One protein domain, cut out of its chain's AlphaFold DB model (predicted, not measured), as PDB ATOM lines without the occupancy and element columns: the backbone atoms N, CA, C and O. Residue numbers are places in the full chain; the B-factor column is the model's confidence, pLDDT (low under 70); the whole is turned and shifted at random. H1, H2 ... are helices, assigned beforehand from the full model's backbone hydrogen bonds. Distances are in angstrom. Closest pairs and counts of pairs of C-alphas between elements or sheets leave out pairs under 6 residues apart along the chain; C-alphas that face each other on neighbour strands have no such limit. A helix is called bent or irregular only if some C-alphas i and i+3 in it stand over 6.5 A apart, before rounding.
ATOM      1  N   VAL A  98     -19.206 -14.805  18.562       69.94
ATOM      2  CA  VAL A  98     -18.902 -16.033  17.813       69.94
ATOM      3  C   VAL A  98     -18.850 -17.223  18.760       69.94
ATOM      4  O   VAL A  98     -19.471 -18.248  18.504       69.94
ATOM      5  N   ARG A  99     -18.159 -17.088  19.896       64.44
ATOM      6  CA  ARG A  99     -18.056 -18.179  20.876       64.44
ATOM      7  C   ARG A  99     -19.367 -18.446  21.602       64.44
ATOM      8  O   ARG A  99     -19.710 -19.603  21.834       64.44
ATOM      9  N   ARG A 100     -20.124 -17.400  21.955       70.81
ATOM     10  CA  ARG A 100     -21.485 -17.576  22.492       70.81
ATOM     11  C   ARG A 100     -22.377 -18.287  21.474       70.81
ATOM     12  O   ARG A 100     -23.079 -19.229  21.832       70.81
ATOM     13  N   GLY A 101     -22.280 -17.888  20.209       75.19
ATOM     14  CA  GLY A 101     -23.005 -18.477  19.092       75.19
ATOM     15  C   GLY A 101     -22.657 -19.936  18.863       75.19
ATOM     16  O   GLY A 101     -23.560 -20.746  18.689       75.19
ATOM     17  N   GLU A 102     -21.375 -20.294  18.953       75.81
ATOM     18  CA  GLU A 102     -20.902 -21.678  18.868       75.81
ATOM     19  C   GLU A 102     -21.556 -22.552  19.942       75.81
ATOM     20  O   GLU A 102     -22.028 -23.650  19.648       75.81
ATOM     21  N   VAL A 103     -21.640 -22.062  21.184       63.00
ATOM     22  CA  VAL A 103     -22.295 -22.790  22.280       63.00
ATOM     23  C   VAL A 103     -23.785 -22.971  22.003       63.00
ATOM     24  O   VAL A 103     -24.303 -24.077  22.170       63.00
ATOM     25  N   VAL A 104     -24.483 -21.916  21.571       72.25
ATOM     26  CA  VAL A 104     -25.914 -21.999  21.241       72.25
ATOM     27  C   VAL A 104     -26.132 -22.960  20.069       72.25
ATOM     28  O   VAL A 104     -26.993 -23.834  20.160       72.25
ATOM     29  N   PHE A 105     -25.314 -22.881  19.020       77.06
ATOM     30  CA  PHE A 105     -25.386 -23.759  17.856       77.06
ATOM     31  C   PHE A 105     -25.148 -25.225  18.235       77.06
ATOM     32  O   PHE A 105     -25.965 -26.088  17.917       77.06
ATOM     33  N   LYS A 106     -24.086 -25.508  18.998       65.81
ATOM     34  CA  LYS A 106     -23.759 -26.861  19.475       65.81
ATOM     35  C   LYS A 106     -24.792 -27.452  20.423       65.81
ATOM     36  O   LYS A 106     -24.885 -28.664  20.523       65.81
ATOM     37  N   THR A 107     -25.570 -26.616  21.101       59.41
ATOM     38  CA  THR A 107     -26.606 -27.093  22.026       59.41
ATOM     39  C   THR A 107     -27.943 -27.333  21.319       59.41
ATOM     40  O   THR A 107     -28.696 -28.208  21.730       59.41
ATOM     41  N   ASN A 108     -28.267 -26.558  20.277       74.06
ATOM     42  CA  ASN A 108     -29.629 -26.517  19.725       74.06
ATOM     43  C   ASN A 108     -29.726 -26.942  18.253       74.06
ATOM     44  O   ASN A 108     -30.784 -27.382  17.819       74.06
ATOM     45  N   CYS A 109     -28.657 -26.791  17.470       81.94
ATOM     46  CA  CYS A 109     -28.724 -26.873  16.007       81.94
ATOM     47  C   CYS A 109     -28.070 -28.141  15.444       81.94
ATOM     48  O   CYS A 109     -28.493 -28.625  14.395       81.94
ATOM     49  N   ILE A 110     -27.068 -28.700  16.135       82.12
ATOM     50  CA  ILE A 110     -26.254 -29.817  15.615       82.12
ATOM     51  C   ILE A 110     -27.041 -31.108  15.403       82.12
ATOM     52  O   ILE A 110     -26.634 -31.925  14.583       82.12
ATOM     53  N   LEU A 111     -28.166 -31.275  16.107       75.00
ATOM     54  CA  LEU A 111     -29.031 -32.443  15.974       75.00
ATOM     55  C   LEU A 111     -29.426 -32.670  14.511       75.00
ATOM     56  O   LEU A 111     -29.364 -33.797  14.032       75.00
ATOM     57  N   CYS A 112     -29.753 -31.587  13.804       83.00
ATOM     58  CA  CYS A 112     -30.138 -31.620  12.396       83.00
ATOM     59  C   CYS A 112     -29.008 -31.117  11.487       83.00
ATOM     60  O   CYS A 112     -28.729 -31.716  10.456       83.00
ATOM     61  N   HIS A 113     -28.326 -30.032  11.864       87.12
ATOM     62  CA  HIS A 113     -27.337 -29.383  10.996       87.12
ATOM     63  C   HIS A 113     -25.920 -29.963  11.093       87.12
ATOM     64  O   HIS A 113     -25.067 -29.568  10.308       87.12
ATOM     65  N   GLY A 114     -25.655 -30.882  12.024       70.50
ATOM     66  CA  GLY A 114     -24.335 -31.480  12.216       70.50
ATOM     67  C   GLY A 114     -23.364 -30.571  12.971       70.50
ATOM     68  O   GLY A 114     -23.535 -29.353  13.048       70.50
ATOM     69  N   VAL A 115     -22.315 -31.167  13.546       67.50
ATOM     70  CA  VAL A 115     -21.298 -30.447  14.341       67.50
ATOM     71  C   VAL A 115     -20.547 -29.382  13.536       67.50
ATOM     72  O   VAL A 115     -20.113 -28.384  14.108       67.50
ATOM     73  N   ASN A 116     -20.452 -29.578  12.218       74.56
ATOM     74  CA  ASN A 116     -19.810 -28.661  11.278       74.56
ATOM     75  C   ASN A 116     -20.806 -27.718  10.586       74.56
ATOM     76  O   ASN A 116     -20.387 -26.850   9.828       74.56
ATOM     77  N   GLY A 117     -22.113 -27.876  10.822       78.75
ATOM     78  CA  GLY A 117     -23.142 -27.146  10.084       78.75
ATOM     79  C   GLY A 117     -23.322 -27.617   8.639       78.75
ATOM     80  O   GLY A 117     -23.865 -26.872   7.839       78.75
ATOM     81  N   ASP A 118     -22.878 -28.821   8.287       86.69
ATOM     82  CA  ASP A 118     -22.912 -29.386   6.932       86.69
ATOM     83  C   ASP A 118     -24.237 -30.084   6.572       86.69
ATOM     84  O   ASP A 118     -24.354 -30.693   5.511       86.69
ATOM     85  N   GLY A 119     -25.249 -29.990   7.440       87.19
ATOM     86  CA  GLY A 119     -26.561 -30.609   7.229       87.19
ATOM     87  C   GLY A 119     -26.603 -32.102   7.561       87.19
ATOM     88  O   GLY A 119     -27.629 -32.738   7.342       87.19
ATOM     89  N   LYS A 120     -25.514 -32.660   8.109       81.62
ATOM     90  CA  LYS A 120     -25.356 -34.091   8.421       81.62
ATOM     91  C   LYS A 120     -25.492 -34.376   9.917       81.62
ATOM     92  O   LYS A 120     -24.688 -35.096  10.508       81.62
ATOM     93  N   GLY A 121     -26.449 -33.724  10.574       72.69
ATOM     94  CA  GLY A 121     -26.777 -34.049  11.962       72.69
ATOM     95  C   GLY A 121     -27.421 -35.428  12.054       72.69
ATOM     96  O   GLY A 121     -28.014 -35.890  11.095       72.69
ATOM     97  N   ARG A 122     -27.367 -36.086  13.210       74.44
ATOM     98  CA  ARG A 122     -27.943 -37.437  13.376       74.44
ATOM     99  C   ARG A 122     -29.442 -37.542  13.051       74.44
ATOM    100  O   ARG A 122     -29.918 -38.608  12.698       74.44
ATOM    101  N   ALA A 123     -30.189 -36.440  13.154       67.50
ATOM    102  CA  ALA A 123     -31.594 -36.393  12.760       67.50
ATOM    103  C   ALA A 123     -31.789 -36.060  11.268       67.50
ATOM    104  O   ALA A 123     -32.927 -35.975  10.822       67.50
ATOM    105  N   SER A 124     -30.723 -35.841  10.486       73.12
ATOM    106  CA  SER A 124     -30.827 -35.449   9.073       73.12
ATOM    107  C   SER A 124     -31.513 -36.509   8.224       73.12
ATOM    108  O   SER A 124     -32.254 -36.160   7.314       73.12
ATOM    109  N   GLU A 125     -31.286 -37.785   8.539       74.88
ATOM    110  CA  GLU A 125     -31.850 -38.930   7.811       74.88
ATOM    111  C   GLU A 125     -33.359 -39.097   8.033       74.88
ATOM    112  O   GLU A 125     -34.024 -39.784   7.264       74.88
ATOM    113  N   LEU A 126     -33.919 -38.433   9.048       72.94
ATOM    114  CA  LEU A 126     -35.347 -38.484   9.365       72.94
ATOM    115  C   LEU A 126     -36.190 -37.531   8.503       72.94
ATOM    116  O   LEU A 126     -37.414 -37.521   8.635       72.94
ATOM    117  N   TYR A 127     -35.567 -36.704   7.655       75.94
ATOM    118  CA  TYR A 127     -36.249 -35.625   6.944       75.94
ATOM    119  C   TYR A 127     -35.885 -35.572   5.457       75.94
ATOM    120  O   TYR A 127     -34.712 -35.597   5.089       75.94
ATOM    121  N   ASP A 128     -36.908 -35.414   4.610       80.69
ATOM    122  CA  ASP A 128     -36.784 -35.196   3.166       80.69
ATOM    123  C   ASP A 128     -37.480 -33.873   2.764       80.69
ATOM    124  O   ASP A 128     -38.683 -33.720   3.006       80.69
ATOM    125  N   PRO A 129     -36.760 -32.881   2.200       81.44
ATOM    126  CA  PRO A 129     -35.314 -32.870   1.973       81.44
ATOM    127  C   PRO A 129     -34.514 -32.758   3.286       81.44
ATOM    128  O   PRO A 129     -35.023 -32.199   4.267       81.44
ATOM    129  N   PRO A 130     -33.247 -33.219   3.302       83.81
ATOM    130  CA  PRO A 130     -32.402 -33.147   4.487       83.81
ATOM    131  C   PRO A 130     -32.130 -31.693   4.910       83.81
ATOM    132  O   PRO A 130     -32.258 -30.760   4.102       83.81
ATOM    133  N   PRO A 131     -31.725 -31.466   6.174       89.12
ATOM    134  CA  PRO A 131     -31.312 -30.155   6.657       89.12
ATOM    135  C   PRO A 131     -30.258 -29.504   5.754       89.12
ATOM    136  O   PRO A 131     -29.353 -30.156   5.238       89.12
ATOM    137  N   ALA A 132     -30.363 -28.187   5.575       90.75
ATOM    138  CA  ALA A 132     -29.462 -27.453   4.695       90.75
ATOM    139  C   ALA A 132     -28.002 -27.498   5.185       90.75
ATOM    140  O   ALA A 132     -27.739 -27.304   6.377       90.75
ATOM    141  N   ASP A 133     -27.077 -27.643   4.234       91.81
ATOM    142  CA  ASP A 133     -25.643 -27.419   4.426       91.81
ATOM    143  C   ASP A 133     -25.379 -25.916   4.615       91.81
ATOM    144  O   ASP A 133     -25.390 -25.112   3.674       91.81
ATOM    145  N   LEU A 134     -25.182 -25.522   5.871       91.44
ATOM    146  CA  LEU A 134     -24.939 -24.145   6.279       91.44
ATOM    147  C   LEU A 134     -23.532 -23.674   5.901       91.44
ATOM    148  O   LEU A 134     -23.340 -22.466   5.769       91.44
ATOM    149  N   THR A 135     -22.579 -24.586   5.668       83.75
ATOM    150  CA  THR A 135     -21.206 -24.258   5.233       83.75
ATOM    151  C   THR A 135     -21.155 -23.696   3.811       83.75
ATOM    152  O   THR A 135     -20.159 -23.091   3.411       83.75
ATOM    153  N   ARG A 136     -22.250 -23.869   3.060       85.62
ATOM    154  CA  ARG A 136     -22.438 -23.402   1.682       85.62
ATOM    155  C   ARG A 136     -23.559 -22.370   1.547       85.62
ATOM    156  O   ARG A 136     -24.015 -22.086   0.443       85.62
ATOM    157  N   SER A 137     -24.049 -21.828   2.662       85.50
ATOM    158  CA  SER A 137     -25.177 -20.899   2.641       85.50
ATOM    159  C   SER A 137     -24.785 -19.536   2.067       85.50
ATOM    160  O   SER A 137     -24.028 -18.787   2.678       85.50
ATOM    161  N   GLU A 138     -25.395 -19.162   0.944       85.88
ATOM    162  CA  GLU A 138     -25.259 -17.830   0.325       85.88
ATOM    163  C   GLU A 138     -26.205 -16.779   0.937       85.88
ATOM    164  O   GLU A 138     -26.333 -15.656   0.447       85.88
ATOM    165  N   LYS A 139     -26.943 -17.137   1.994       89.75
ATOM    166  CA  LYS A 139     -27.937 -16.246   2.599       89.75
ATOM    167  C   LYS A 139     -27.267 -15.178   3.462       89.75
ATOM    168  O   LYS A 139     -26.340 -15.463   4.219       89.75
ATOM    169  N   ASN A 140     -27.777 -13.950   3.383       90.88
ATOM    170  CA  ASN A 140     -27.312 -12.852   4.227       90.88
ATOM    171  C   ASN A 140     -27.735 -13.046   5.697       90.88
ATOM    172  O   ASN A 140     -28.564 -13.900   6.029       90.88
ATOM    173  N   ASN A 141     -27.153 -12.246   6.588       89.94
ATOM    174  CA  ASN A 141     -27.403 -12.350   8.024       89.94
ATOM    175  C   ASN A 141     -28.846 -12.041   8.410       89.94
ATOM    176  O   ASN A 141     -29.368 -12.692   9.309       89.94
ATOM    177  N   ASP A 142     -29.513 -11.128   7.704       92.31
ATOM    178  CA  ASP A 142     -30.924 -10.822   7.951       92.31
ATOM    179  C   ASP A 142     -31.806 -12.036   7.665       92.31
ATOM    180  O   ASP A 142     -32.665 -12.389   8.473       92.31
ATOM    181  N   TYR A 143     -31.550 -12.743   6.563       95.31
ATOM    182  CA  TYR A 143     -32.244 -13.984   6.247       95.31
ATOM    183  C   TYR A 143     -31.954 -15.068   7.285       95.31
ATOM    184  O   TYR A 143     -32.888 -15.702   7.769       95.31
ATOM    185  N   LYS A 144     -30.678 -15.270   7.651       94.62
ATOM    186  CA  LYS A 144     -30.276 -16.250   8.678       94.62
ATOM    187  C   LYS A 144     -30.954 -15.954  10.014       94.62
ATOM    188  O   LYS A 144     -31.511 -16.852  10.635       94.62
ATOM    189  N   ARG A 145     -30.978 -14.685  10.423       95.81
ATOM    190  CA  ARG A 145     -31.684 -14.234  11.618       95.81
ATOM    191  C   ARG A 145     -33.173 -14.540  11.510       95.81
ATOM    192  O   ARG A 145     -33.715 -15.167  12.407       95.81
ATOM    193  N   MET A 146     -33.823 -14.162  10.408       94.62
ATOM    194  CA  MET A 146     -35.258 -14.386  10.222       94.62
ATOM    195  C   MET A 146     -35.643 -15.865  10.220       94.62
ATOM    196  O   MET A 146     -36.621 -16.210  10.874       94.62
ATOM    197  N   ILE A 147     -34.892 -16.741   9.545       95.94
ATOM    198  CA  ILE A 147     -35.211 -18.177   9.515       95.94
ATOM    199  C   ILE A 147     -34.950 -18.864  10.856       95.94
ATOM    200  O   ILE A 147     -35.695 -19.767  11.221       95.94
ATOM    201  N   ILE A 148     -33.955 -18.414  11.628       95.44
ATOM    202  CA  ILE A 148     -33.766 -18.882  13.008       95.44
ATOM    203  C   ILE A 148     -34.917 -18.372  13.883       95.44
ATOM    204  O   ILE A 148     -35.514 -19.147  14.623       95.44
ATOM    205  N   THR A 149     -35.271 -17.088  13.782       93.19
ATOM    206  CA  THR A 149     -36.318 -16.477  14.609       93.19
ATOM    207  C   THR A 149     -37.702 -17.043  14.312       93.19
ATOM    208  O   THR A 149     -38.398 -17.369  15.260       93.19
ATOM    209  N   ARG A 150     -38.103 -17.145  13.038       92.81
ATOM    210  CA  ARG A 150     -39.475 -17.474  12.603       92.81
ATOM    211  C   ARG A 150     -39.660 -18.928  12.152       92.81
ATOM    212  O   ARG A 150     -40.772 -19.338  11.837       92.81
ATOM    213  N   GLY A 151     -38.579 -19.701  12.099       90.94
ATOM    214  CA  GLY A 151     -38.596 -21.076  11.611       90.94
ATOM    215  C   GLY A 151     -38.719 -21.181  10.092       90.94
ATOM    216  O   GLY A 151     -38.840 -20.192   9.362       90.94
ATOM    217  N   GLY A 152     -38.657 -22.414   9.594       92.12
ATOM    218  CA  GLY A 152     -38.650 -22.682   8.160       92.12
ATOM    219  C   GLY A 152     -39.995 -22.409   7.495       92.12
ATOM    220  O   GLY A 152     -40.015 -21.762   6.450       92.12
ATOM    221  N   ALA A 153     -41.108 -22.813   8.115       91.44
ATOM    222  CA  ALA A 153     -42.451 -22.643   7.549       91.44
ATOM    223  C   ALA A 153     -42.763 -21.173   7.209       91.44
ATOM    224  O   ALA A 153     -43.175 -20.866   6.092       91.44
ATOM    225  N   ALA A 154     -42.465 -20.248   8.129       92.00
ATOM    226  CA  ALA A 154     -42.659 -18.812   7.923       92.00
ATOM    227  C   ALA A 154     -41.781 -18.223   6.803       92.00
ATOM    228  O   ALA A 154     -42.074 -17.153   6.276       92.00
ATOM    229  N   MET A 155     -40.705 -18.923   6.437       93.25
ATOM    230  CA  MET A 155     -39.760 -18.534   5.390       93.25
ATOM    231  C   MET A 155     -39.962 -19.319   4.082       93.25
ATOM    232  O   MET A 155     -39.087 -19.272   3.210       93.25
ATOM    233  N   GLY A 156     -41.069 -20.062   3.946       90.81
ATOM    234  CA  GLY A 156     -41.342 -20.917   2.784       90.81
ATOM    235  C   GLY A 156     -40.368 -22.095   2.658       90.81
ATOM    236  O   GLY A 156     -40.016 -22.506   1.554       90.81
ATOM    237  N   ARG A 157     -39.855 -22.588   3.789       89.75
ATOM    238  CA  ARG A 157     -38.936 -23.729   3.914       89.75
ATOM    239  C   ARG A 157     -39.587 -24.837   4.746       89.75
ATOM    240  O   ARG A 157     -40.713 -24.691   5.213       89.75
ATOM    241  N   SER A 158     -38.865 -25.942   4.937       88.06
ATOM    242  CA  SER A 158     -39.338 -27.082   5.729       88.06
ATOM    243  C   SER A 158     -39.826 -26.649   7.116       88.06
ATOM    244  O   SER A 158     -39.102 -25.973   7.851       88.06
ATOM    245  N   ALA A 159     -41.037 -27.072   7.481       86.56
ATOM    246  CA  ALA A 159     -41.637 -26.814   8.790       86.56
ATOM    247  C   ALA A 159     -40.886 -27.503   9.944       86.56
ATOM    248  O   ALA A 159     -41.088 -27.150  11.101       86.56
ATOM    249  N   VAL A 160     -39.986 -28.438   9.625       84.31
ATOM    250  CA  VAL A 160     -39.098 -29.099  10.588       84.31
ATOM    251  C   VAL A 160     -38.107 -28.115  11.208       84.31
ATOM    252  O   VAL A 160     -37.709 -28.312  12.351       84.31
ATOM    253  N   MET A 161     -37.712 -27.050  10.493       91.31
ATOM    254  CA  MET A 161     -36.854 -26.011  11.065       91.31
ATOM    255  C   MET A 161     -37.663 -25.190  12.082       91.31
ATOM    256  O   MET A 161     -38.526 -24.411  11.657       91.31
ATOM    257  N   PRO A 162     -37.401 -25.322  13.398       84.12
ATOM    258  CA  PRO A 162     -38.274 -24.762  14.424       84.12
ATOM    259  C   PRO A 162     -38.213 -23.234  14.494       84.12
ATOM    260  O   PRO A 162     -37.212 -22.612  14.133       84.12
ATOM    261  N   GLU A 163     -39.270 -22.630  15.037       88.94
ATOM    262  CA  GLU A 163     -39.321 -21.207  15.370       88.94
ATOM    263  C   GLU A 163     -38.543 -20.918  16.668       88.94
ATOM    264  O   GLU A 163     -39.089 -20.935  17.775       88.94
ATOM    265  N   TRP A 164     -37.237 -20.654  16.561       87.81
ATOM    266  CA  TRP A 164     -36.396 -20.441  17.745       87.81
ATOM    267  C   TRP A 164     -36.611 -19.088  18.422       87.81
ATOM    268  O   TRP A 164     -36.186 -18.925  19.565       87.81
ATOM    269  N   GLY A 165     -37.284 -18.130  17.781       84.94
ATOM    270  CA  GLY A 165     -37.591 -16.812  18.351       84.94
ATOM    271  C   GLY A 165     -38.444 -16.866  19.617       84.94
ATOM    272  O   GLY A 165     -38.355 -15.976  20.457       84.94
ATOM    273  N   LEU A 166     -39.209 -17.945  19.804       82.75
ATOM    274  CA  LEU A 166     -39.990 -18.183  21.020       82.75
ATOM    275  C   LEU A 166     -39.139 -18.698  22.189       82.75
ATOM    276  O   LEU A 166     -39.620 -18.789  23.317       82.75
ATOM    277  N   GLN A 167     -37.889 -19.086  21.929       71.00
ATOM    278  CA  GLN A 167     -37.080 -19.838  22.881       71.00
ATOM    279  C   GLN A 167     -35.688 -19.242  23.123       71.00
ATOM    280  O   GLN A 167     -35.152 -19.373  24.225       71.00
ATOM    281  N   LEU A 168     -35.083 -18.628  22.110       75.88
ATOM    282  CA  LEU A 168     -33.801 -17.937  22.182       75.88
ATOM    283  C   LEU A 168     -34.031 -16.434  22.290       75.88
ATOM    284  O   LEU A 168     -34.900 -15.871  21.628       75.88
ATOM    285  N   LYS A 169     -33.214 -15.767  23.103       82.81
ATOM    286  CA  LYS A 169     -33.195 -14.304  23.148       82.81
ATOM    287  C   LYS A 169     -32.601 -13.759  21.854       82.81
ATOM    288  O   LYS A 169     -31.719 -14.381  21.265       82.81
ATOM    289  N   ASP A 170     -32.975 -12.535  21.489       79.69
ATOM    290  CA  ASP A 170     -32.420 -11.847  20.313       79.69
ATOM    291  C   ASP A 170     -30.886 -11.853  20.275       79.69
ATOM    292  O   ASP A 170     -30.293 -12.025  19.213       79.69
ATOM    293  N   GLN A 171     -30.234 -11.707  21.435       80.88
ATOM    294  CA  GLN A 171     -28.777 -11.778  21.531       80.88
ATOM    295  C   GLN A 171     -28.238 -13.161  21.153       80.88
ATOM    296  O   GLN A 171     -27.262 -13.236  20.421       80.88
ATOM    297  N   GLU A 172     -28.873 -14.240  21.610       79.12
ATOM    298  CA  GLU A 172     -28.441 -15.611  21.312       79.12
ATOM    299  C   GLU A 172     -28.624 -15.930  19.825       79.12
ATOM    300  O   GLU A 172     -27.767 -16.569  19.224       79.12
ATOM    301  N   ILE A 173     -29.697 -15.427  19.206       89.38
ATOM    302  CA  ILE A 173     -29.920 -15.554  17.759       89.38
ATOM    303  C   ILE A 173     -28.837 -14.795  16.985       89.38
ATOM    304  O   ILE A 173     -28.241 -15.347  16.062       89.38
ATOM    305  N   ASN A 174     -28.546 -13.553  17.377       85.12
ATOM    306  CA  ASN A 174     -27.488 -12.758  16.751       85.12
ATOM    307  C   ASN A 174     -26.103 -13.405  16.931       85.12
ATOM    308  O   ASN A 174     -25.297 -13.390  16.004       85.12
ATOM    309  N   ASP A 175     -25.840 -14.003  18.094       83.12
ATOM    310  CA  ASP A 175     -24.604 -14.732  18.372       83.12
ATOM    311  C   ASP A 175     -24.474 -15.962  17.455       83.12
ATOM    312  O   ASP A 175     -23.424 -16.165  16.849       83.12
ATOM    313  N   VAL A 176     -25.544 -16.751  17.271       89.94
ATOM    314  CA  VAL A 176     -25.551 -17.875  16.312       89.94
ATOM    315  C   VAL A 176     -25.277 -17.386  14.894       89.94
ATOM    316  O   VAL A 176     -24.481 -18.000  14.192       89.94
ATOM    317  N   VAL A 177     -25.887 -16.274  14.470       91.88
ATOM    318  CA  VAL A 177     -25.625 -15.690  13.146       91.88
ATOM    319  C   VAL A 177     -24.145 -15.322  12.995       91.88
ATOM    320  O   VAL A 177     -23.546 -15.701  11.991       91.88
ATOM    321  N   ALA A 178     -23.539 -14.689  14.003       83.06
ATOM    322  CA  ALA A 178     -22.108 -14.373  14.007       83.06
ATOM    323  C   ALA A 178     -21.225 -15.637  13.958       83.06
ATOM    324  O   ALA A 178     -20.210 -15.666  13.266       83.06
ATOM    325  N   TYR A 179     -21.614 -16.714  14.644       81.62
ATOM    326  CA  TYR A 179     -20.912 -17.997  14.555       81.62
ATOM    327  C   TYR A 179     -21.008 -18.626  13.159       81.62
ATOM    328  O   TYR A 179     -19.997 -19.083  12.621       81.62
ATOM    329  N   LEU A 180     -22.187 -18.596  12.532       87.38
ATOM    330  CA  LEU A 180     -22.391 -19.121  11.180       87.38
ATOM    331  C   LEU A 180     -21.510 -18.416  10.140       87.38
ATOM    332  O   LEU A 180     -21.084 -19.055   9.183       87.38
ATOM    333  N   GLU A 181     -21.188 -17.134  10.321       83.06
ATOM    334  CA  GLU A 181     -20.221 -16.442   9.456       83.06
ATOM    335  C   GLU A 181     -18.825 -17.071   9.520       83.06
ATOM    336  O   GLU A 181     -18.152 -17.187   8.499       83.06
ATOM    337  N   THR A 182     -18.395 -17.543  10.691       75.38
ATOM    338  CA  THR A 182     -17.069 -18.162  10.845       75.38
ATOM    339  C   THR A 182     -16.978 -19.563  10.244       75.38
ATOM    340  O   THR A 182     -15.917 -19.952   9.745       75.38
ATOM    341  N   ILE A 183     -18.096 -20.296  10.223       71.12
ATOM    342  CA  ILE A 183     -18.195 -21.602   9.560       71.12
ATOM    343  C   ILE A 183     -18.022 -21.442   8.039       71.12
ATOM    344  O   ILE A 183     -17.336 -22.250   7.419       71.12
ATOM    345  N   LEU A 184     -18.564 -20.366   7.455       61.66
ATOM    346  CA  LEU A 184     -18.425 -20.048   6.026       61.66
ATOM    347  C   LEU A 184     -16.993 -19.657   5.631       61.66
ATOM    348  O   LEU A 184     -16.543 -19.959   4.530       61.66
ATOM    349  N   VAL A 185     -16.262 -18.981   6.521       55.34
ATOM    350  CA  VAL A 185     -14.863 -18.592   6.270       55.34
ATOM    351  C   VAL A 185     -13.916 -19.793   6.375       55.34
ATOM    352  O   VAL A 185     -12.939 -19.875   5.635       55.34
ATOM    353  N   SER A 186     -14.210 -20.751   7.259       48.84
ATOM    354  CA  SER A 186     -13.360 -21.930   7.493       48.84
ATOM    355  C   SER A 186     -13.503 -23.025   6.423       48.84
ATOM    356  O   SER A 186     -12.646 -23.903   6.343       48.84
ATOM    357  N   SER A 187     -14.552 -22.981   5.590       41.91
ATOM    358  CA  SER A 187     -14.790 -23.910   4.471       41.91
ATOM    359  C   SER A 187     -14.158 -23.459   3.142       41.91
ATOM    360  O   SER A 187     -14.212 -24.193   2.152       41.91
ATOM    361  N   ALA A 226     -16.828 -35.560  36.844       71.12
ATOM    362  CA  ALA A 226     -18.148 -34.944  36.807       71.12
ATOM    363  C   ALA A 226     -18.200 -33.669  35.941       71.12
ATOM    364  O   ALA A 226     -19.228 -33.368  35.338       71.12
ATOM    365  N   GLN A 227     -17.101 -32.917  35.818       62.41
ATOM    366  CA  GLN A 227     -17.017 -31.804  34.864       62.41
ATOM    367  C   GLN A 227     -17.098 -32.282  33.411       62.41
ATOM    368  O   GLN A 227     -17.829 -31.684  32.619       62.41
ATOM    369  N   ARG A 228     -16.374 -33.352  33.050       72.44
ATOM    370  CA  ARG A 228     -16.492 -33.971  31.719       72.44
ATOM    371  C   ARG A 228     -17.905 -34.501  31.495       72.44
ATOM    372  O   ARG A 228     -18.493 -34.230  30.450       72.44
ATOM    373  N   GLY A 229     -18.485 -35.123  32.517       69.56
ATOM    374  CA  GLY A 229     -19.858 -35.612  32.510       69.56
ATOM    375  C   GLY A 229     -20.885 -34.527  32.261       69.56
ATOM    376  O   GLY A 229     -21.778 -34.705  31.444       69.56
ATOM    377  N   GLY A 230     -20.718 -33.361  32.886       64.75
ATOM    378  CA  GLY A 230     -21.586 -32.208  32.665       64.75
ATOM    379  C   GLY A 230     -21.543 -31.689  31.226       64.75
ATOM    380  O   GLY A 230     -22.557 -31.206  30.724       64.75
ATOM    381  N   LEU A 231     -20.407 -31.813  30.528       59.22
ATOM    382  CA  LEU A 231     -20.307 -31.455  29.108       59.22
ATOM    383  C   LEU A 231     -21.085 -32.431  28.226       59.22
ATOM    384  O   LEU A 231     -21.831 -31.988  27.352       59.22
ATOM    385  N   VAL A 232     -20.940 -33.734  28.477       64.69
ATOM    386  CA  VAL A 232     -21.692 -34.776  27.762       64.69
ATOM    387  C   VAL A 232     -23.186 -34.625  28.062       64.69
ATOM    388  O   VAL A 232     -23.987 -34.478  27.146       64.69
ATOM    389  N   TYR A 233     -23.572 -34.502  29.331       76.25
ATOM    390  CA  TYR A 233     -24.961 -34.279  29.730       76.25
ATOM    391  C   TYR A 233     -25.566 -33.038  29.058       76.25
ATOM    392  O   TYR A 233     -26.690 -33.074  28.554       76.25
ATOM    393  N   LYS A 234     -24.811 -31.935  28.982       64.81
ATOM    394  CA  LYS A 234     -25.255 -30.717  28.299       64.81
ATOM    395  C   LYS A 234     -25.483 -30.916  26.801       64.81
ATOM    396  O   LYS A 234     -26.424 -30.337  26.268       64.81
ATOM    397  N   ALA A 235     -24.628 -31.690  26.141       60.75
ATOM    398  CA  ALA A 235     -24.718 -31.930  24.707       60.75
ATOM    399  C   ALA A 235     -25.833 -32.924  24.339       60.75
ATOM    400  O   ALA A 235     -26.516 -32.718  23.340       60.75
ATOM    401  N   TYR A 236     -26.040 -33.962  25.155       68.75
ATOM    402  CA  TYR A 236     -26.881 -35.107  24.788       68.75
ATOM    403  C   TYR A 236     -28.189 -35.207  25.586       68.75
ATOM    404  O   TYR A 236     -29.195 -35.674  25.058       68.75
ATOM    405  N   CYS A 237     -28.218 -34.740  26.836       77.88
ATOM    406  CA  CYS A 237     -29.306 -35.044  27.775       77.88
ATOM    407  C   CYS A 237     -30.184 -33.825  28.105       77.88
ATOM    408  O   CYS A 237     -31.396 -33.960  28.286       77.88
ATOM    409  N   VAL A 238     -29.605 -32.616  28.152       75.56
ATOM    410  CA  VAL A 238     -30.304 -31.374  28.555       75.56
ATOM    411  C   VAL A 238     -31.507 -31.046  27.676       75.56
ATOM    412  O   VAL A 238     -32.473 -30.454  28.165       75.56
ATOM    413  N   LEU A 239     -31.480 -31.441  26.401       71.94
ATOM    414  CA  LEU A 239     -32.578 -31.178  25.474       71.94
ATOM    415  C   LEU A 239     -33.904 -31.788  25.952       71.94
ATOM    416  O   LEU A 239     -34.947 -31.186  25.708       71.94
ATOM    417  N   CYS A 240     -33.863 -32.909  26.680       74.56
ATOM    418  CA  CYS A 240     -35.032 -33.596  27.242       74.56
ATOM    419  C   CYS A 240     -35.107 -33.440  28.772       74.56
ATOM    420  O   CYS A 240     -36.116 -33.005  29.314       74.56
ATOM    421  N   HIS A 241     -34.017 -33.701  29.489       81.69
ATOM    422  CA  HIS A 241     -34.033 -33.702  30.957       81.69
ATOM    423  C   HIS A 241     -33.865 -32.310  31.585       81.69
ATOM    424  O   HIS A 241     -34.042 -32.134  32.790       81.69
ATOM    425  N   GLY A 242     -33.528 -31.296  30.785       70.25
ATOM    426  CA  GLY A 242     -33.252 -29.948  31.270       70.25
ATOM    427  C   GLY A 242     -31.901 -29.836  31.987       70.25
ATOM    428  O   GLY A 242     -31.263 -30.822  32.357       70.25
ATOM    429  N   ALA A 243     -31.445 -28.597  32.192       70.56
ATOM    430  CA  ALA A 243     -30.121 -28.305  32.757       70.56
ATOM    431  C   ALA A 243     -29.927 -28.812  34.198       70.56
ATOM    432  O   ALA A 243     -28.794 -29.009  34.621       70.56
ATOM    433  N   GLN A 244     -31.023 -29.007  34.934       70.06
ATOM    434  CA  GLN A 244     -31.024 -29.501  36.314       70.06
ATOM    435  C   GLN A 244     -31.554 -30.936  36.434       70.06
ATOM    436  O   GLN A 244     -31.761 -31.404  37.545       70.06
ATOM    437  N   GLY A 245     -31.849 -31.607  35.316       77.00
ATOM    438  CA  GLY A 245     -32.437 -32.946  35.346       77.00
ATOM    439  C   GLY A 245     -33.888 -32.989  35.816       77.00
ATOM    440  O   GLY A 245     -34.380 -34.065  36.088       77.00
ATOM    441  N   LYS A 246     -34.598 -31.860  35.922       74.44
ATOM    442  CA  LYS A 246     -35.987 -31.807  36.419       74.44
ATOM    443  C   LYS A 246     -37.053 -31.947  35.324       74.44
ATOM    444  O   LYS A 246     -38.229 -31.704  35.569       74.44
ATOM    445  N   GLY A 247     -36.652 -32.266  34.095       71.50
ATOM    446  CA  GLY A 247     -37.533 -32.145  32.937       71.50
ATOM    447  C   GLY A 247     -37.879 -30.681  32.639       71.50
ATOM    448  O   GLY A 247     -37.085 -29.772  32.895       71.50
ATOM    449  N   GLY A 248     -39.044 -30.439  32.029       60.38
ATOM    450  CA  GLY A 248     -39.492 -29.088  31.657       60.38
ATOM    451  C   GLY A 248     -38.646 -28.426  30.559       60.38
ATOM    452  O   GLY A 248     -38.770 -27.226  30.298       60.38
ATOM    453  N   SER A 249     -37.785 -29.204  29.903       61.69
ATOM    454  CA  SER A 249     -37.033 -28.783  28.733       61.69
ATOM    455  C   SER A 249     -37.962 -28.542  27.535       61.69
ATOM    456  O   SER A 249     -39.143 -28.910  27.530       61.69
ATOM    457  N   ARG A 250     -37.394 -27.963  26.475       53.78
ATOM    458  CA  ARG A 250     -38.102 -27.646  25.226       53.78
ATOM    459  C   ARG A 250     -38.780 -28.866  24.587       53.78
ATOM    460  O   ARG A 250     -39.848 -28.691  24.013       53.78
ATOM    461  N   MET A 251     -38.220 -30.071  24.735       57.59
ATOM    462  CA  MET A 251     -38.792 -31.299  24.161       57.59
ATOM    463  C   MET A 251     -39.974 -31.853  24.977       57.59
ATOM    464  O   MET A 251     -40.963 -32.298  24.402       57.59
ATOM    465  N   THR A 252     -39.947 -31.722  26.311       56.94
ATOM    466  CA  THR A 252     -41.059 -32.114  27.211       56.94
ATOM    467  C   THR A 252     -42.386 -31.431  26.867       56.94
ATOM    468  O   THR A 252     -43.448 -32.020  27.033       56.94
ATOM    469  N   LYS A 253     -42.332 -30.189  26.363       56.38
ATOM    470  CA  LYS A 253     -43.523 -29.412  25.976       56.38
ATOM    471  C   LYS A 253     -44.137 -29.843  24.641       56.38
ATOM    472  O   LYS A 253     -45.294 -29.525  24.401       56.38
ATOM    473  N   LEU A 254     -43.373 -30.522  23.783       55.19
ATOM    474  CA  LEU A 254     -43.831 -30.983  22.468       55.19
ATOM    475  C   LEU A 254     -44.454 -32.384  22.517       55.19
ATOM    476  O   LEU A 254     -45.315 -32.679  21.697       55.19
ATOM    477  N   HIS A 255     -44.051 -33.220  23.479       58.59
ATOM    478  CA  HIS A 255     -44.489 -34.620  23.564       58.59
ATOM    479  C   HIS A 255     -45.543 -34.914  24.646       58.59
ATOM    480  O   HIS A 255     -46.077 -36.015  24.653       58.59
ATOM    481  N   GLY A 256     -45.889 -33.944  25.502       53.53
ATOM    482  CA  GLY A 256     -46.903 -34.104  26.555       53.53
ATOM    483  C   GLY A 256     -46.425 -34.975  27.725       53.53
ATOM    484  O   GLY A 256     -46.096 -36.138  27.539       53.53
ATOM    485  N   ASP A 257     -46.362 -34.387  28.927       55.22
ATOM    486  CA  ASP A 257     -46.141 -35.036  30.240       55.22
ATOM    487  C   ASP A 257     -45.212 -36.265  30.276       55.22
ATOM    488  O   ASP A 257     -45.471 -37.277  30.930       55.22
ATOM    489  N   LEU A 258     -44.046 -36.155  29.636       64.25
ATOM    490  CA  LEU A 258     -42.954 -37.087  29.886       64.25
ATOM    491  C   LEU A 258     -42.389 -36.806  31.290       64.25
ATOM    492  O   LEU A 258     -41.881 -35.713  31.557       64.25
ATOM    493  N   GLN A 259     -42.450 -37.792  32.191       69.25
ATOM    494  CA  GLN A 259     -41.752 -37.750  33.483       69.25
ATOM    495  C   GLN A 259     -40.233 -37.830  33.250       69.25
ATOM    496  O   GLN A 259     -39.639 -38.906  33.275       69.25
ATOM    497  N   LEU A 260     -39.608 -36.681  32.976       76.88
ATOM    498  CA  LEU A 260     -38.179 -36.562  32.648       76.88
ATOM    499  C   LEU A 260     -37.305 -36.149  33.838       76.88
ATOM    500  O   LEU A 260     -36.120 -35.860  33.651       76.88
ATOM    501  N   GLU A 261     -37.877 -36.112  35.044       82.50
ATOM    502  CA  GLU A 261     -37.128 -35.855  36.269       82.50
ATOM    503  C   GLU A 261     -36.157 -37.008  36.571       82.50
ATOM    504  O   GLU A 261     -36.538 -38.173  36.682       82.50
ATOM    505  N   ILE A 262     -34.880 -36.668  36.719       83.50
ATOM    506  CA  ILE A 262     -33.802 -37.569  37.094       83.50
ATOM    507  C   ILE A 262     -33.716 -37.575  38.622       83.50
ATOM    508  O   ILE A 262     -32.966 -36.807  39.217       83.50
ATOM    509  N   GLY A 263     -34.484 -38.450  39.266       81.19
ATOM    510  CA  GLY A 263     -34.382 -38.687  40.710       81.19
ATOM    511  C   GLY A 263     -33.139 -39.498  41.090       81.19
ATOM    512  O   GLY A 263     -32.486 -40.062  40.216       81.19
ATOM    513  N   VAL A 264     -32.835 -39.594  42.391       80.19
ATOM    514  CA  VAL A 264     -31.692 -40.356  42.941       80.19
ATOM    515  C   VAL A 264     -31.811 -41.847  42.604       80.19
ATOM    516  O   VAL A 264     -32.824 -42.464  42.923       80.19
ATOM    517  N   GLN A 265     -30.778 -42.423  41.986       83.81
ATOM    518  CA  GLN A 265     -30.672 -43.846  41.630       83.81
ATOM    519  C   GLN A 265     -29.221 -44.334  41.767       83.81
ATOM    520  O   GLN A 265     -28.312 -43.525  41.972       83.81
ATOM    521  N   SER A 266     -28.990 -45.649  41.663       86.06
ATOM    522  CA  SER A 266     -27.631 -46.205  41.691       86.06
ATOM    523  C   SER A 266     -26.849 -45.884  40.412       86.06
ATOM    524  O   SER A 266     -27.425 -45.648  39.345       86.06
ATOM    525  N   THR A 267     -25.520 -45.900  40.510       86.38
ATOM    526  CA  THR A 267     -24.617 -45.721  39.366       86.38
ATOM    527  C   THR A 267     -24.914 -46.744  38.269       86.38
ATOM    528  O   THR A 267     -25.007 -46.375  37.101       86.38
ATOM    529  N   GLU A 268     -25.148 -48.002  38.639       88.62
ATOM    530  CA  GLU A 268     -25.457 -49.103  37.721       88.62
ATOM    531  C   GLU A 268     -26.794 -48.876  37.013       88.62
ATOM    532  O   GLU A 268     -26.908 -49.127  35.816       88.62
ATOM    533  N   HIS A 269     -27.793 -48.344  37.728       89.81
ATOM    534  CA  HIS A 269     -29.077 -47.991  37.131       89.81
ATOM    535  C   HIS A 269     -28.908 -46.908  36.059       89.81
ATOM    536  O   HIS A 269     -29.427 -47.054  34.953       89.81
ATOM    537  N   TYR A 270     -28.137 -45.850  36.345       91.06
ATOM    538  CA  TYR A 270     -27.865 -44.819  35.343       91.06
ATOM    539  C   TYR A 270     -27.031 -45.336  34.170       91.06
ATOM    540  O   TYR A 270     -27.299 -44.974  33.029       91.06
ATOM    541  N   GLN A 271     -26.041 -46.192  34.415       92.00
ATOM    542  CA  GLN A 271     -25.277 -46.804  33.329       92.00
ATOM    543  C   GLN A 271     -26.181 -47.658  32.437       92.00
ATOM    544  O   GLN A 271     -26.101 -47.544  31.220       92.00
ATOM    545  N   SER A 272     -27.066 -48.464  33.028       91.44
ATOM    546  CA  SER A 272     -28.003 -49.311  32.290       91.44
ATOM    547  C   SER A 272     -28.956 -48.490  31.422       91.44
ATOM    548  O   SER A 272     -29.041 -48.748  30.224       91.44
ATOM    549  N   ILE A 273     -29.611 -47.469  31.986       93.38
ATOM    550  CA  ILE A 273     -30.566 -46.642  31.234       93.38
ATOM    551  C   ILE A 273     -29.881 -45.777  30.168       93.38
ATOM    552  O   ILE A 273     -30.447 -45.558  29.102       93.38
ATOM    553  N   ILE A 274     -28.659 -45.285  30.416       91.62
ATOM    554  CA  ILE A 274     -27.907 -44.516  29.413       91.62
ATOM    555  C   ILE A 274     -27.443 -45.444  28.284       91.62
ATOM    556  O   ILE A 274     -27.560 -45.079  27.121       91.62
ATOM    557  N   ARG A 275     -26.949 -46.646  28.594       92.69
ATOM    558  CA  ARG A 275     -26.470 -47.592  27.574       92.69
ATOM    559  C   ARG A 275     -27.600 -48.103  26.700       92.69
ATOM    560  O   ARG A 275     -27.556 -47.894  25.496       92.69
ATOM    561  N   ALA A 276     -28.609 -48.702  27.321       88.56
ATOM    562  CA  ALA A 276     -29.647 -49.464  26.635       88.56
ATOM    563  C   ALA A 276     -30.934 -48.661  26.366       88.56
ATOM    564  O   ALA A 276     -31.874 -49.181  25.768       88.56
ATOM    565  N   GLY A 277     -30.993 -47.399  26.797       87.88
ATOM    566  CA  GLY A 277     -32.170 -46.547  26.653       87.88
ATOM    567  C   GLY A 277     -33.221 -46.775  27.742       87.88
ATOM    568  O   GLY A 277     -33.084 -47.615  28.633       87.88
ATOM    569  N   GLY A 278     -34.290 -45.977  27.689       85.75
ATOM    570  CA  GLY A 278     -35.344 -45.982  28.704       85.75
ATOM    571  C   GLY A 278     -36.154 -47.275  28.731       85.75
ATOM    572  O   GLY A 278     -36.431 -47.798  29.810       85.75
ATOM    573  N   GLU A 279     -36.496 -47.817  27.563       83.75
ATOM    574  CA  GLU A 279     -37.315 -49.031  27.439       83.75
ATOM    575  C   GLU A 279     -36.682 -50.233  28.158       83.75
ATOM    576  O   GLU A 279     -37.369 -50.957  28.882       83.75
ATOM    577  N   ALA A 280     -35.356 -50.379  28.066       83.56
ATOM    578  CA  ALA A 280     -34.602 -51.479  28.671       83.56
ATOM    579  C   ALA A 280     -34.735 -51.569  30.203       83.56
ATOM    580  O   ALA A 280     -34.484 -52.621  30.789       83.56
ATOM    581  N   VAL A 281     -35.144 -50.481  30.862       84.00
ATOM    582  CA  VAL A 281     -35.355 -50.412  32.316       84.00
ATOM    583  C   VAL A 281     -36.796 -50.040  32.688       84.00
ATOM    584  O   VAL A 281     -37.054 -49.551  33.791       84.00
ATOM    585  N   GLY A 282     -37.751 -50.246  31.775       83.06
ATOM    586  CA  GLY A 282     -39.167 -49.951  32.008       83.06
ATOM    587  C   GLY A 282     -39.474 -48.454  32.139       83.06
ATOM    588  O   GLY A 282     -40.390 -48.062  32.867       83.06
ATOM    589  N   LYS A 283     -38.677 -47.603  31.487       84.06
ATOM    590  CA  LYS A 283     -38.897 -46.156  31.339       84.06
ATOM    591  C   LYS A 283     -39.317 -45.837  29.897       84.06
ATOM    592  O   LYS A 283     -39.615 -46.727  29.113       84.06
ATOM    593  N   SER A 284     -39.417 -44.549  29.570       79.56
ATOM    594  CA  SER A 284     -39.932 -44.081  28.278       79.56
ATOM    595  C   SER A 284     -39.090 -44.562  27.088       79.56
ATOM    596  O   SER A 284     -37.875 -44.375  27.084       79.56
ATOM    597  N   GLU A 285     -39.756 -45.075  26.048       80.62
ATOM    598  CA  GLU A 285     -39.157 -45.439  24.749       80.62
ATOM    599  C   GLU A 285     -38.471 -44.255  24.039       80.62
ATOM    600  O   GLU A 285     -37.570 -44.439  23.229       80.62
ATOM    601  N   PHE A 286     -38.837 -43.014  24.388       78.69
ATOM    602  CA  PHE A 286     -38.226 -41.807  23.827       78.69
ATOM    603  C   PHE A 286     -36.816 -41.524  24.355       78.69
ATOM    604  O   PHE A 286     -36.153 -40.620  23.843       78.69
ATOM    605  N   MET A 287     -36.357 -42.234  25.392       84.56
ATOM    606  CA  MET A 287     -34.968 -42.158  25.837       84.56
ATOM    607  C   MET A 287     -34.135 -43.167  25.031       84.56
ATOM    608  O   MET A 287     -34.226 -44.363  25.311       84.56
ATOM    609  N   PRO A 288     -33.332 -42.714  24.049       80.75
ATOM    610  CA  PRO A 288     -32.578 -43.616  23.186       80.75
ATOM    611  C   PRO A 288     -31.431 -44.292  23.943       80.75
ATOM    612  O   PRO A 288     -30.955 -43.780  24.961       80.75
ATOM    613  N   ALA A 289     -30.975 -45.421  23.404       85.94
ATOM    614  CA  ALA A 289     -29.718 -46.058  23.771       85.94
ATOM    615  C   ALA A 289     -28.529 -45.201  23.306       85.94
ATOM    616  O   ALA A 289     -28.558 -44.635  22.211       85.94
ATOM    617  N   TRP A 290     -27.492 -45.093  24.136       83.00
ATOM    618  CA  TRP A 290     -26.303 -44.284  23.844       83.00
ATOM    619  C   TRP A 290     -25.015 -45.098  23.719       83.00
ATOM    620  O   TRP A 290     -23.956 -44.507  23.522       83.00
ATOM    621  N   GLU A 291     -25.079 -46.424  23.834       82.06
ATOM    622  CA  GLU A 291     -23.898 -47.298  23.795       82.06
ATOM    623  C   GLU A 291     -23.096 -47.223  22.486       82.06
ATOM    624  O   GLU A 291     -21.875 -47.365  22.515       82.06
ATOM    625  N   ASP A 292     -23.753 -46.912  21.366       74.94
ATOM    626  CA  ASP A 292     -23.098 -46.761  20.062       74.94
ATOM    627  C   ASP A 292     -22.527 -45.348  19.821       74.94
ATOM    628  O   ASP A 292     -21.672 -45.153  18.954       74.94
ATOM    629  N   GLU A 293     -22.987 -44.341  20.576       60.94
ATOM    630  CA  GLU A 293     -22.587 -42.933  20.409       60.94
ATOM    631  C   GLU A 293     -21.591 -42.454  21.480       60.94
ATOM    632  O   GLU A 293     -20.771 -41.567  21.219       60.94
ATOM    633  N   LEU A 294     -21.672 -42.996  22.697       67.44
ATOM    634  CA  LEU A 294     -20.857 -42.599  23.842       67.44
ATOM    635  C   LEU A 294     -19.905 -43.725  24.238       67.44
ATOM    636  O   LEU A 294     -20.303 -44.866  24.437       67.44
ATOM    637  N   THR A 295     -18.636 -43.377  24.438       78.50
ATOM    638  CA  THR A 295     -17.658 -44.307  25.018       78.50
ATOM    639  C   THR A 295     -18.003 -44.646  26.470       78.50
ATOM    640  O   THR A 295     -18.628 -43.846  27.171       78.50
ATOM    641  N   ASP A 296     -17.511 -45.786  26.958       80.94
ATOM    642  CA  ASP A 296     -17.674 -46.200  28.358       80.94
ATOM    643  C   ASP A 296     -17.240 -45.111  29.346       80.94
ATOM    644  O   ASP A 296     -17.968 -44.809  30.292       80.94
ATOM    645  N   GLU A 297     -16.111 -44.449  29.073       80.56
ATOM    646  CA  GLU A 297     -15.620 -43.335  29.890       80.56
ATOM    647  C   GLU A 297     -16.612 -42.161  29.902       80.56
ATOM    648  O   GLU A 297     -16.863 -41.572  30.950       80.56
ATOM    649  N   GLN A 298     -17.220 -41.820  28.761       67.88
ATOM    650  CA  GLN A 298     -18.203 -40.734  28.691       67.88
ATOM    651  C   GLN A 298     -19.494 -41.070  29.439       67.88
ATOM    652  O   GLN A 298     -20.089 -40.181  30.049       67.88
ATOM    653  N   ILE A 299     -19.926 -42.332  29.415       84.50
ATOM    654  CA  ILE A 299     -21.088 -42.789  30.183       84.50
ATOM    655  C   ILE A 299     -20.778 -42.703  31.680       84.50
ATOM    656  O   ILE A 299     -21.555 -42.116  32.432       84.50
ATOM    657  N   GLU A 300     -19.620 -43.199  32.119       86.06
ATOM    658  CA  GLU A 300     -19.167 -43.075  33.509       86.06
ATOM    659  C   GLU A 300     -19.059 -41.614  33.961       86.06
ATOM    660  O   GLU A 300     -19.515 -41.264  35.052       86.06
ATOM    661  N   ASP A 301     -18.517 -40.745  33.107       79.56
ATOM    662  CA  ASP A 301     -18.438 -39.308  33.341       79.56
ATOM    663  C   ASP A 301     -19.833 -38.707  33.588       79.56
ATOM    664  O   ASP A 301     -20.034 -37.991  34.575       79.56
ATOM    665  N   VAL A 302     -20.824 -39.008  32.732       84.12
ATOM    666  CA  VAL A 302     -22.212 -38.534  32.902       84.12
ATOM    667  C   VAL A 302     -22.795 -39.029  34.216       84.12
ATOM    668  O   VAL A 302     -23.397 -38.241  34.939       84.12
ATOM    669  N   VAL A 303     -22.589 -40.295  34.576       92.19
ATOM    670  CA  VAL A 303     -23.107 -40.842  35.836       92.19
ATOM    671  C   VAL A 303     -22.458 -40.180  37.057       92.19
ATOM    672  O   VAL A 303     -23.149 -39.872  38.034       92.19
ATOM    673  N   ALA A 304     -21.162 -39.864  36.993       85.56
ATOM    674  CA  ALA A 304     -20.486 -39.077  38.025       85.56
ATOM    675  C   ALA A 304     -21.089 -37.665  38.149       85.56
ATOM    676  O   ALA A 304     -21.291 -37.164  39.257       85.56
ATOM    677  N   TYR A 305     -21.438 -37.037  37.024       82.50
ATOM    678  CA  TYR A 305     -22.137 -35.753  37.009       82.50
ATOM    679  C   TYR A 305     -23.561 -35.834  37.573       82.50
ATOM    680  O   TYR A 305     -23.927 -35.000  38.400       82.50
ATOM    681  N   LEU A 306     -24.345 -36.849  37.196       88.56
ATOM    682  CA  LEU A 306     -25.690 -37.082  37.734       88.56
ATOM    683  C   LEU A 306     -25.657 -37.293  39.250       88.56
ATOM    684  O   LEU A 306     -26.500 -36.765  39.971       88.56
ATOM    685  N   SER A 307     -24.629 -37.978  39.745       82.69
ATOM    686  CA  SER A 307     -24.409 -38.164  41.181       82.69
ATOM    687  C   SER A 307     -24.169 -36.836  41.913       82.69
ATOM    688  O   SER A 307     -24.590 -36.690  43.055       82.69
ATOM    689  N   LEU A 308     -23.535 -35.839  41.278       75.62
ATOM    690  CA  LEU A 308     -23.456 -34.476  41.826       75.62
ATOM    691  C   LEU A 308     -24.781 -33.721  41.693       75.62
ATOM    692  O   LEU A 308     -25.188 -33.030  42.623       75.62
ATOM    693  N   LEU A 309     -25.442 -33.834  40.537       78.06
ATOM    694  CA  LEU A 309     -26.721 -33.175  40.282       78.06
ATOM    695  C   LEU A 309     -27.817 -33.638  41.230       78.06
ATOM    696  O   LEU A 309     -28.704 -32.839  41.500       78.06
ATOM    697  N   ASN A 310     -27.745 -34.864  41.744       79.81
ATOM    698  CA  ASN A 310     -28.782 -35.473  42.575       79.81
ATOM    699  C   ASN A 310     -28.442 -35.515  44.066       79.81
ATOM    700  O   ASN A 310     -29.314 -35.843  44.866       79.81
ATOM    701  N   ASP A 311     -27.246 -35.077  44.461       82.31
ATOM    702  CA  ASP A 311     -26.834 -34.994  45.862       82.31
ATOM    703  C   ASP A 311     -27.143 -33.599  46.460       82.31
ATOM    704  O   ASP A 311     -26.409 -32.637  46.203       82.31
TER     705      ASP A 311
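AT A GLANCE: This is residues 98 to 187 and 226 to 311 of the 405 residues of an uncharacterized protein of Candidatus Tenderia electrophaga (UniProt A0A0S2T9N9). Two small helical lobes stand end to end: residues 98 to 187 hold H1 to H4, and residues 226 to 311 hold H5 to H9. In each lobe two helices cross nearly at right angles, H1 with H4 and H5 with H9; a third helix packs on the crossed pair, H3 on H4 and H8 on H9, and long loops fill out the lobe. The 176 printed residues have nine named helices, H1 to H9 in order, and no named strand: all helix. The whole is compact, with a radius of gyration of the C-alphas of 17.2 A, yet elongated, spanning 50 by 32 by 28 A.

HOW THE PARTS SIT: H1, residues 98 to 108, touches H4, residues 170 to 186, about perpendicular at 78 degrees; their closest C-alphas, Gly 101 and Val 176, are 3.8 A apart. H2, residues 110 to 113, touches no helix. H3, residues 141 to 154, touches residues 173 to 177 of H4, closest at C-alphas Asn 141 and Val 177, 6.4 A. H1 and H5, residues 226 to 236, only just touch, only at their ends, with 3 pairs of C-alphas within 8 A, closest Thr 107 and Ala 235 at 5.8 A. H5 touches H9, residues 296 to 309, about perpendicular at 79 degrees, closest at C-alphas Gly 229 and Val 302, 3.8 A. H6, residues 238 to 241, is near H5; H7, residues 252 to 255, touches no helix. H8, residues 267 to 276, touches H9 at a steep tilt of 52 degrees, opposite ways, closest at C-alphas Thr 267 and Val 303, 6.2 A. Every O i to N i+4 pair is within hydrogen-bond range in H1, H5, H8 and H9; H3 has 7 of 10 and H4 12 of 13, while H2, H6 and H7 are too short for one.

IN THESE COORDINATES: H1 begins at C-alpha 98 (-18.902, -16.033, 17.813) and measures 15.1 A. H3, 16.6 A, is irregular: C-alphas 149 and 152 are 9.2 A apart. H4 measures 25.1 A, and H9, 19.8 A, ends at C-alpha 309 (-26.721, -33.175, 40.282).

THE WHOLE: The C-alphas farthest apart, Glu 138 and Ser 266, are 50.2 A apart. Residues 188 to 225 are not printed; C-alphas 187 and 226 are 34.3 A apart. The links H2 to H3, H3 to H4, H7 to H8 and H8 to H9 are long. Mean pLDDT of the printed part is 79.0; 34 residues are under 70, among them 248 to 259.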